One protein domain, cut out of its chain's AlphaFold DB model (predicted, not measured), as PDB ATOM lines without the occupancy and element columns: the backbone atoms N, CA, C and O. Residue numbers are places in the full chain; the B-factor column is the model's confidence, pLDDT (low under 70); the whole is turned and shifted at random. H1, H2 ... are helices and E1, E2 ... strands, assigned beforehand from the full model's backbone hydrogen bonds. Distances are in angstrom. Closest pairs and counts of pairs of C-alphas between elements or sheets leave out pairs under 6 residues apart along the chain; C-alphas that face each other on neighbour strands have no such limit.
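Overview. This is residues 6 to 79 of the 85 residues of the protein "DUF5076 domain-containing protein" of Rhodospirillaceae bacterium (UniProt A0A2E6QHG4). Two long helices, H1 and H2, make a V joined at the end of H1 and the start of H2, and a small two-stranded hairpin, E1 and E2, is set off from them; residues 6 to 12 stick out at one end. The printed part has 74 residues, in the order E1, E2, H1, H2, with E1 and E2 antiparallel, and is mostly helix. It is loose, with a radius of gyration of the C-alphas of 14.7 A and spans of 38 by 30 by 28 A.

Along the chain. E1 is residues 16 to 19, beginning at C-alpha 16 (111.648, 115.556, 158.880), and E2 is residues 27 to 30. H1, residues 38 to 56, is 27.8 A long. H2, residues 62 to 78, is 24.4 A long and ends at C-alpha 78 (113.863, 128.946, 138.472).

Arrangement. In the hairpin of E1 and E2, N 17 and O 29 are 2.9 A apart, within hydrogen-bond range. E1 is apart from H1 and H2, and E2 from H2. H1 touches H2 with residues 48 to 56 alone, in a helical hairpin; the closest C-alphas, of Ala 52 and Ala 65, are 4.9 A apart. They run opposite ways at a steep tilt of 44 degrees. In H1 and H2 every O i to N i+4 pair is within hydrogen-bond range.

Size, cuts and confidence. The C-alphas farthest apart, of Ala 10 and Ser 79, are 41.6 A apart. The printed part has no cut and no long link, and no printed residue is under 70 in pLDDT.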
ATOM      1  N   ILE A   6     104.334 102.704 161.014       94.25
ATOM      2  CA  ILE A   6     105.778 102.470 160.892       94.25
ATOM      3  C   ILE A   6     106.579 103.084 162.046       94.25
ATOM      4  O   ILE A   6     107.576 102.505 162.456       94.25
ATOM      5  N   ALA A   7     106.100 104.178 162.648       94.12
ATOM      6  CA  ALA A   7     106.769 104.848 163.763       94.12
ATOM      7  C   ALA A   7     106.811 104.008 165.054       94.12
ATOM      8  O   ALA A   7     107.472 104.390 166.011       94.12
ATOM      9  N   LYS A   8     106.097 102.874 165.106       93.62
ATOM     10  CA  LYS A   8     106.162 101.917 166.224       93.62
ATOM     11  C   LYS A   8     107.315 100.918 166.090       93.62
ATOM     12  O   LYS A   8     107.582 100.192 167.043       93.62
ATOM     13  N   SER A   9     107.941 100.829 164.916       96.50
ATOM     14  CA  SER A   9     109.102  99.964 164.703       96.50
ATOM     15  C   SER A   9     110.312 100.506 165.460       96.50
ATOM     16  O   SER A   9     110.553 101.711 165.442       96.50
ATOM     17  N   ALA A  10     111.097  99.619 166.075       94.50
ATOM     18  CA  ALA A  10     112.338  99.995 166.755       94.50
ATOM     19  C   ALA A  10     113.382 100.589 165.792       94.50
ATOM     20  O   ALA A  10     114.201 101.405 166.206       94.50
ATOM     21  N   ASP A  11     113.314 100.214 164.513       94.31
ATOM     22  CA  ASP A  11     114.242 100.671 163.475       94.31
ATOM     23  C   ASP A  11     113.749 101.930 162.744       94.31
ATOM     24  O   ASP A  11     114.458 102.486 161.903       94.31
ATOM     25  N   ALA A  12     112.523 102.388 163.021       94.44
ATOM     26  CA  ALA A  12     111.997 103.585 162.382       94.44
ATOM     27  C   ALA A  12     112.637 104.847 162.967       94.44
ATOM     28  O   ALA A  12     112.815 104.989 164.176       94.44
ATOM     29  N   VAL A  13     112.928 105.805 162.089       93.38
ATOM     30  CA  VAL A  13     113.450 107.118 162.466       93.38
ATOM     31  C   VAL A  13     112.551 108.216 161.914       93.38
ATOM     32  O   VAL A  13     112.051 108.128 160.794       93.38
ATOM     33  N   GLU A  14     112.347 109.264 162.705       93.75
ATOM     34  CA  GLU A  14     111.740 110.499 162.221       93.75
ATOM     35  C   GLU A  14     112.773 111.261 161.380       93.75
ATOM     36  O   GLU A  14     113.877 111.549 161.849       93.75
ATOM     37  N   VAL A  15     112.426 111.535 160.122       94.88
ATOM     38  CA  VAL A  15     113.347 112.126 159.137       94.88
ATOM     39  C   VAL A  15     113.206 113.644 159.054       94.88
ATOM     40  O   VAL A  15     114.206 114.345 158.927       94.88
ATOM     41  N   LEU A  16     111.975 114.153 159.103       94.56
ATOM     42  CA  LEU A  16     111.648 115.556 158.880       94.56
ATOM     43  C   LEU A  16     110.511 115.973 159.809       94.56
ATOM     44  O   LEU A  16     109.505 115.271 159.921       94.56
ATOM     45  N   ARG A  17     110.649 117.151 160.412       94.75
ATOM     46  CA  ARG A  17     109.568 117.862 161.095       94.75
ATOM     47  C   ARG A  17     109.464 119.266 160.527       94.75
ATOM     48  O   ARG A  17     110.487 119.915 160.328       94.75
ATOM     49  N   VAL A  18     108.236 119.715 160.289       95.06
ATOM     50  CA  VAL A  18     107.931 121.037 159.734       95.06
ATOM     51  C   VAL A  18     106.916 121.728 160.636       95.06
ATOM     52  O   VAL A  18     105.953 121.100 161.084       95.06
ATOM     53  N   TRP A  19     107.129 123.016 160.887       95.44
ATOM     54  CA  TRP A  19     106.215 123.889 161.613       95.44
ATOM     55  C   TRP A  19     105.952 125.141 160.793       95.44
ATOM     56  O   TRP A  19     106.858 125.679 160.156       95.44
ATOM     57  N   ALA A  20     104.710 125.605 160.842       94.12
ATOM     58  CA  ALA A  20     104.275 126.821 160.183       94.12
ATOM     59  C   ALA A  20     103.460 127.667 161.164       94.12
ATOM     60  O   ALA A  20     102.667 127.134 161.946       94.12
ATOM     61  N   GLU A  21     103.648 128.981 161.094       94.50
ATOM     62  CA  GLU A  21     102.878 129.990 161.814       94.50
ATOM     63  C   GLU A  21     102.449 131.072 160.808       94.50
ATOM     64  O   GLU A  21     103.249 131.450 159.947       94.50
ATOM     65  N   PRO A  22     101.202 131.579 160.866       93.81
ATOM     66  CA  PRO A  22     100.765 132.645 159.971       93.81
ATOM     67  C   PRO A  22     101.690 133.870 160.032       93.81
ATOM     68  O   PRO A  22     101.866 134.469 161.088       93.81
ATOM     69  N   GLY A  23     102.241 134.269 158.884       92.56
ATOM     70  CA  GLY A  23     103.113 135.444 158.770       92.56
ATOM     71  C   GLY A  23     104.584 135.205 159.129       92.56
ATOM     72  O   GLY A  23     105.357 136.158 159.084       92.56
ATOM     73  N   ALA A  24     104.984 133.970 159.446       91.69
ATOM     74  CA  ALA A  24     106.375 133.599 159.689       91.69
ATOM     75  C   ALA A  24     106.868 132.557 158.664       91.69
ATOM     76  O   ALA A  24     106.068 131.749 158.179       91.69
ATOM     77  N   PRO A  25     108.177 132.534 158.339       88.31
ATOM     78  CA  PRO A  25     108.761 131.463 157.539       88.31
ATOM     79  C   PRO A  25     108.567 130.095 158.197       88.31
ATOM     80  O   PRO A  25     108.588 129.961 159.424       88.31
ATOM     81  N   GLN A  26     108.426 129.061 157.371       92.19
ATOM     82  CA  GLN A  26     108.394 127.686 157.857       92.19
ATOM     83  C   GLN A  26     109.713 127.324 158.553       92.19
ATOM     84  O   GLN A  26     110.798 127.661 158.081       92.19
ATOM     85  N   GLN A  27     109.621 126.589 159.658       94.62
ATOM     86  CA  GLN A  27     110.787 126.028 160.336       94.62
ATOM     87  C   GLN A  27     110.836 124.525 160.114       94.62
ATOM     88  O   GLN A  27     109.813 123.842 160.199       94.62
ATOM     89  N   LEU A  28     112.031 124.004 159.843       94.81
ATOM     90  CA  LEU A  28     112.236 122.592 159.553       94.81
ATOM     91  C   LEU A  28     113.458 122.029 160.277       94.81
ATOM     92  O   LEU A  28     114.505 122.664 160.372       94.81
ATOM     93  N   VAL A  29     113.293 120.815 160.801       95.25
ATOM     94  CA  VAL A  29     114.363 120.020 161.414       95.25
ATOM     95  C   VAL A  29     114.457 118.715 160.643       95.25
ATOM     96  O   VAL A  29     113.458 118.005 160.509       95.25
ATOM     97  N   LEU A  30     115.656 118.401 160.155       94.62
ATOM     98  CA  LEU A  30     115.929 117.194 159.385       94.62
ATOM     99  C   LEU A  30     116.966 116.310 160.072       94.62
ATOM    100  O   LEU A  30     117.904 116.791 160.711       94.62
ATOM    101  N   LYS A  31     116.809 115.001 159.890       93.50
ATOM    102  CA  LYS A  31     117.818 113.992 160.198       93.50
ATOM    103  C   LYS A  31     118.357 113.435 158.887       93.50
ATOM    104  O   LYS A  31     117.608 112.849 158.103       93.50
ATOM    105  N   THR A  32     119.660 113.573 158.663       90.56
ATOM    106  CA  THR A  32     120.353 112.938 157.536       90.56
ATOM    107  C   THR A  32     120.247 111.423 157.664       90.56
ATOM    108  O   THR A  32     120.906 110.820 158.509       90.56
ATOM    109  N   THR A  33     119.346 110.838 156.876       91.56
ATOM    110  CA  THR A  33     118.941 109.427 156.998       91.56
ATOM    111  C   THR A  33     119.429 108.572 155.828       91.56
ATOM    112  O   THR A  33     119.591 107.367 155.989       91.56
ATOM    113  N   TRP A  34     119.694 109.184 154.672       94.25
ATOM    114  CA  TRP A  34     120.137 108.494 153.460       94.25
ATOM    115  C   TRP A  34     121.492 109.015 152.992       94.25
ATOM    116  O   TRP A  34     121.743 110.219 153.059       94.25
ATOM    117  N   ASP A  35     122.320 108.107 152.473       93.25
ATOM    118  CA  ASP A  35     123.620 108.434 151.874       93.25
ATOM    119  C   ASP A  35     123.483 108.989 150.448       93.25
ATOM    120  O   ASP A  35     124.334 109.743 149.980       93.25
ATOM    121  N   GLU A  36     122.411 108.613 149.745       95.69
ATOM    122  CA  GLU A  36     122.132 109.031 148.372       95.69
ATOM    123  C   GLU A  36     121.239 110.291 148.379       95.69
ATOM    124  O   GLU A  36     120.115 110.233 148.886       95.69
ATOM    125  N   PRO A  37     121.703 111.441 147.851       93.62
ATOM    126  CA  PRO A  37     120.942 112.691 147.902       93.62
ATOM    127  C   PRO A  37     119.606 112.658 147.149       93.62
ATOM    128  O   PRO A  37     118.652 113.308 147.575       93.62
ATOM    129  N   GLY A  38     119.506 111.905 146.055       95.69
ATOM    130  CA  GLY A  38     118.281 111.718 145.277       95.69
ATOM    131  C   GLY A  38     117.117 111.123 146.078       95.69
ATOM    132  O   GLY A  38     115.959 111.403 145.757       95.69
ATOM    133  N   ALA A  39     117.387 110.413 147.179       95.69
ATOM    134  CA  ALA A  39     116.366 109.949 148.118       95.69
ATOM    135  C   ALA A  39     115.533 111.107 148.699       95.69
ATOM    136  O   ALA A  39     114.326 110.963 148.901       95.69
ATOM    137  N   TRP A  40     116.134 112.288 148.888       95.44
ATOM    138  CA  TRP A  40     115.397 113.490 149.288       95.44
ATOM    139  C   TRP A  40     114.446 113.977 148.197       95.44
ATOM    140  O   TRP A  40     113.346 114.431 148.503       95.44
ATOM    141  N   GLY A  41     114.826 113.835 146.925       95.00
ATOM    142  CA  GLY A  41     113.945 114.139 145.798       95.00
ATOM    143  C   GLY A  41     112.689 113.264 145.801       95.00
ATOM    144  O   GLY A  41     111.584 113.772 145.616       95.00
ATOM    145  N   LEU A  42     112.840 111.969 146.093       95.88
ATOM    146  CA  LEU A  42     111.704 111.054 146.247       95.88
ATOM    147  C   LEU A  42     110.811 111.454 147.429       95.88
ATOM    148  O   LEU A  42     109.595 111.537 147.264       95.88
ATOM    149  N   LEU A  43     111.404 111.791 148.581       95.38
ATOM    150  CA  LEU A  43     110.654 112.270 149.748       95.38
ATOM    151  C   LEU A  43     109.815 113.515 149.417       95.38
ATOM    152  O   LEU A  43     108.649 113.590 149.798       95.38
ATOM    153  N   LEU A  44     110.385 114.490 148.703       95.75
ATOM    154  CA  LEU A  44     109.674 115.714 148.320       95.75
ATOM    155  C   LEU A  44     108.486 115.421 147.391       95.75
ATOM    156  O   LEU A  44     107.413 116.002 147.561       95.75
ATOM    157  N   VAL A  45     108.642 114.485 146.448       96.94
ATOM    158  CA  VAL A  45     107.534 114.030 145.592       96.94
ATOM    159  C   VAL A  45     106.438 113.363 146.424       96.94
ATOM    160  O   VAL A  45     105.258 113.647 146.213       96.94
ATOM    161  N   ASP A  46     106.801 112.520 147.390       95.81
ATOM    162  CA  ASP A  46     105.830 111.863 148.267       95.81
ATOM    163  C   ASP A  46     105.057 112.872 149.126       95.81
ATOM    164  O   ASP A  46     103.842 112.731 149.293       95.81
ATOM    165  N   VAL A  47     105.724 113.920 149.622       95.88
ATOM    166  CA  VAL A  47     105.074 115.038 150.329       95.88
ATOM    167  C   VAL A  47     104.083 115.756 149.411       95.88
ATOM    168  O   VAL A  47     102.927 115.943 149.795       95.88
ATOM    169  N   ALA A  48     104.492 116.099 148.186       96.81
ATOM    170  CA  ALA A  48     103.626 116.770 147.215       96.81
ATOM    171  C   ALA A  48     102.373 115.941 146.883       96.81
ATOM    172  O   ALA A  48     101.266 116.477 146.842       96.81
ATOM    173  N   ARG A  49     102.518 114.619 146.715       96.50
ATOM    174  CA  ARG A  49     101.380 113.712 146.484       96.50
ATOM    175  C   ARG A  49     100.439 113.638 147.681       96.50
ATOM    176  O   ARG A  49      99.225 113.681 147.504       96.50
ATOM    177  N   HIS A  50     100.975 113.554 148.899       94.81
ATOM    178  CA  HIS A  50     100.140 113.552 150.104       94.81
ATOM    179  C   HIS A  50      99.356 114.858 150.263       94.81
ATOM    180  O   HIS A  50      98.177 114.810 150.613       94.81
ATOM    181  N   ALA A  51      99.977 116.002 149.965       95.69
ATOM    182  CA  ALA A  51      99.301 117.296 149.973       95.69
ATOM    183  C   ALA A  51      98.195 117.368 148.906       95.69
ATOM    184  O   ALA A  51      97.061 117.720 149.223       95.69
ATOM    185  N   ALA A  52      98.480 116.955 147.667       97.12
ATOM    186  CA  ALA A  52      97.492 116.917 146.588       97.12
ATOM    187  C   ALA A  52      96.272 116.045 146.932       97.12
ATOM    188  O   ALA A  52      95.125 116.443 146.727       97.12
ATOM    189  N   LYS A  53      96.509 114.878 147.537       95.88
ATOM    190  CA  LYS A  53      95.440 113.990 148.003       95.88
ATOM    191  C   LYS A  53      94.599 114.610 149.123       95.88
ATOM    192  O   LYS A  53      93.403 114.341 149.200       95.88
ATOM    193  N   ALA A  54      95.196 115.427 149.992       94.56
ATOM    194  CA  ALA A  54      94.446 116.151 151.016       94.56
ATOM    195  C   ALA A  54      93.482 117.171 150.383       94.56
ATOM    196  O   ALA A  54      92.314 117.212 150.766       94.56
ATOM    197  N   TYR A  55      93.924 117.890 149.345       94.94
ATOM    198  CA  TYR A  55      93.086 118.827 148.586       94.94
ATOM    199  C   TYR A  55      91.905 118.168 147.860       94.94
ATOM    200  O   TYR A  55      90.845 118.784 147.734       94.94
ATOM    201  N   ALA A  56      92.029 116.896 147.464       90.62
ATOM    202  CA  ALA A  56      90.899 116.124 146.939       90.62
ATOM    203  C   ALA A  56      89.734 116.023 147.934       90.62
ATOM    204  O   ALA A  56      88.572 116.062 147.528       90.62
ATOM    205  N   GLY A  57      90.025 115.968 149.238       87.25
ATOM    206  CA  GLY A  57      89.009 116.022 150.292       87.25
ATOM    207  C   GLY A  57      88.313 117.382 150.420       87.25
ATOM    208  O   GLY A  57      87.220 117.455 150.977       87.25
ATOM    209  N   GLU A  58      88.913 118.440 149.877       91.69
ATOM    210  CA  GLU A  58      88.412 119.820 149.900       91.69
ATOM    211  C   GLU A  58      87.730 120.225 148.578       91.69
ATOM    212  O   GLU A  58      87.278 121.359 148.429       91.69
ATOM    213  N   GLY A  59      87.610 119.293 147.623       93.56
ATOM    214  CA  GLY A  59      86.909 119.496 146.352       93.56
ATOM    215  C   GLY A  59      87.791 119.928 145.179       93.56
ATOM    216  O   GLY A  59      87.261 120.185 144.100       93.56
ATOM    217  N   ILE A  60      89.115 119.980 145.352       96.19
ATOM    218  CA  ILE A  60      90.067 120.212 144.256       96.19
ATOM    219  C   ILE A  60      90.571 118.850 143.763       96.19
ATOM    220  O   ILE A  60      91.143 118.120 144.567       96.19
ATOM    221  N   PRO A  61      90.405 118.476 142.481       97.31
ATOM    222  CA  PRO A  61      90.912 117.205 141.964       97.31
ATOM    223  C   PRO A  61      92.395 116.984 142.298       97.31
ATOM    224  O   PRO A  61      93.202 117.900 142.164       97.31
ATOM    225  N   GLU A  62      92.765 115.764 142.704       97.12
ATOM    226  CA  GLU A  62      94.143 115.439 143.121       97.12
ATOM    227  C   GLU A  62      95.174 115.792 142.040       97.12
ATOM    228  O   GLU A  62      96.209 116.377 142.344       97.12
ATOM    229  N   GLU A  63      94.879 115.481 140.776       97.06
ATOM    230  CA  GLU A  63      95.740 115.806 139.633       97.06
ATOM    231  C   GLU A  63      95.924 117.321 139.478       97.06
ATOM    232  O   GLU A  63      97.052 117.799 139.404       97.06
ATOM    233  N   GLU A  64      94.832 118.089 139.551       97.62
ATOM    234  CA  GLU A  64      94.876 119.555 139.487       97.62
ATOM    235  C   GLU A  64      95.692 120.147 140.647       97.62
ATOM    236  O   GLU A  64      96.490 121.068 140.454       97.62
ATOM    237  N   ALA A  65      95.522 119.616 141.860       97.94
ATOM    238  CA  ALA A  65      96.282 120.049 143.026       97.94
ATOM    239  C   ALA A  65      97.777 119.720 142.883       97.94
ATOM    240  O   ALA A  65      98.626 120.567 143.165       97.94
ATOM    241  N   PHE A  66      98.108 118.513 142.419       97.94
ATOM    242  CA  PHE A  66      99.487 118.079 142.220       97.94
ATOM    243  C   PHE A  66     100.197 118.903 141.141       97.94
ATOM    244  O   PHE A  66     101.326 119.351 141.358       97.94
ATOM    245  N   ASP A  67      99.525 119.174 140.022       97.62
ATOM    246  CA  ASP A  67     100.062 120.004 138.943       97.62
ATOM    247  C   ASP A  67     100.354 121.427 139.417       97.62
ATOM    248  O   ASP A  67     101.427 121.966 139.132       97.62
ATOM    249  N   ARG A  68      99.452 122.018 140.213       97.38
ATOM    250  CA  ARG A  68      99.682 123.334 140.829       97.38
ATOM    251  C   ARG A  68     100.883 123.321 141.768       97.38
ATOM    252  O   ARG A  68     101.719 124.216 141.678       97.38
ATOM    253  N   ILE A  69     101.005 122.310 142.632       97.12
ATOM    254  CA  ILE A  69     102.165 122.170 143.528       97.12
ATOM    255  C   ILE A  69     103.464 122.122 142.712       97.12
ATOM    256  O   ILE A  69     104.401 122.864 143.007       97.12
ATOM    257  N   LEU A  70     103.519 121.303 141.656       96.19
ATOM    258  CA  LEU A  70     104.705 121.199 140.803       96.19
ATOM    259  C   LEU A  70     104.996 122.481 140.021       96.19
ATOM    260  O   LEU A  70     106.165 122.803 139.811       96.19
ATOM    261  N   GLN A  71     103.966 123.202 139.579       95.75
ATOM    262  CA  GLN A  71     104.129 124.487 138.906       95.75
ATOM    263  C   GLN A  71     104.840 125.493 139.818       95.75
ATOM    264  O   GLN A  71     105.850 126.063 139.411       95.75
ATOM    265  N   PHE A  72     104.352 125.683 141.047       93.62
ATOM    266  CA  PHE A  72     104.969 126.614 141.996       93.62
ATOM    267  C   PHE A  72     106.356 126.153 142.442       93.62
ATOM    268  O   PHE A  72     107.266 126.969 142.518       93.62
ATOM    269  N   PHE A  73     106.550 124.849 142.656       94.06
ATOM    270  CA  PHE A  73     107.862 124.299 142.992       94.06
ATOM    271  C   PHE A  73     108.909 124.584 141.905       94.06
ATOM    272  O   PHE A  73     110.015 125.016 142.210       94.06
ATOM    273  N   ARG A  74     108.567 124.379 140.626       93.38
ATOM    274  CA  ARG A  74     109.474 124.684 139.505       93.38
ATOM    275  C   ARG A  74     109.743 126.179 139.380       93.38
ATOM    276  O   ARG A  74     110.894 126.556 139.199       93.38
ATOM    277  N   ALA A  75     108.708 127.007 139.514       91.88
ATOM    278  CA  ALA A  75     108.861 128.458 139.473       91.88
ATOM    279  C   ALA A  75     109.816 128.961 140.570       91.88
ATOM    280  O   ALA A  75     110.681 129.782 140.286       91.88
ATOM    281  N   GLU A  76     109.714 128.413 141.785       89.75
ATOM    282  CA  GLU A  76     110.608 128.741 142.900       89.75
ATOM    283  C   GLU A  76     112.057 128.295 142.643       89.75
ATOM    284  O   GLU A  76     112.994 129.008 142.979       89.75
ATOM    285  N   LEU A  77     112.270 127.140 142.002       89.25
ATOM    286  CA  LEU A  77     113.616 126.704 141.607       89.25
ATOM    287  C   LEU A  77     114.236 127.596 140.519       89.25
ATOM    288  O   LEU A  77     115.451 127.787 140.502       89.25
ATOM    289  N   GLU A  78     113.422 128.097 139.588       89.69
ATOM    290  CA  GLU A  78     113.863 128.946 138.472       89.69
ATOM    291  C   GLU A  78     114.082 130.405 138.891       89.69
ATOM    292  O   GLU A  78     114.953 131.082 138.345       89.69
ATOM    293  N   SER A  79     113.304 130.884 139.862       85.06
ATOM    294  CA  SER A  79     113.382 132.233 140.411       85.06
ATOM    295  C   SER A  79     113.154 132.186 141.925       85.06
ATOM    296  O   SER A  79     112.043 132.491 142.367       85.06
TER     297      SER A  79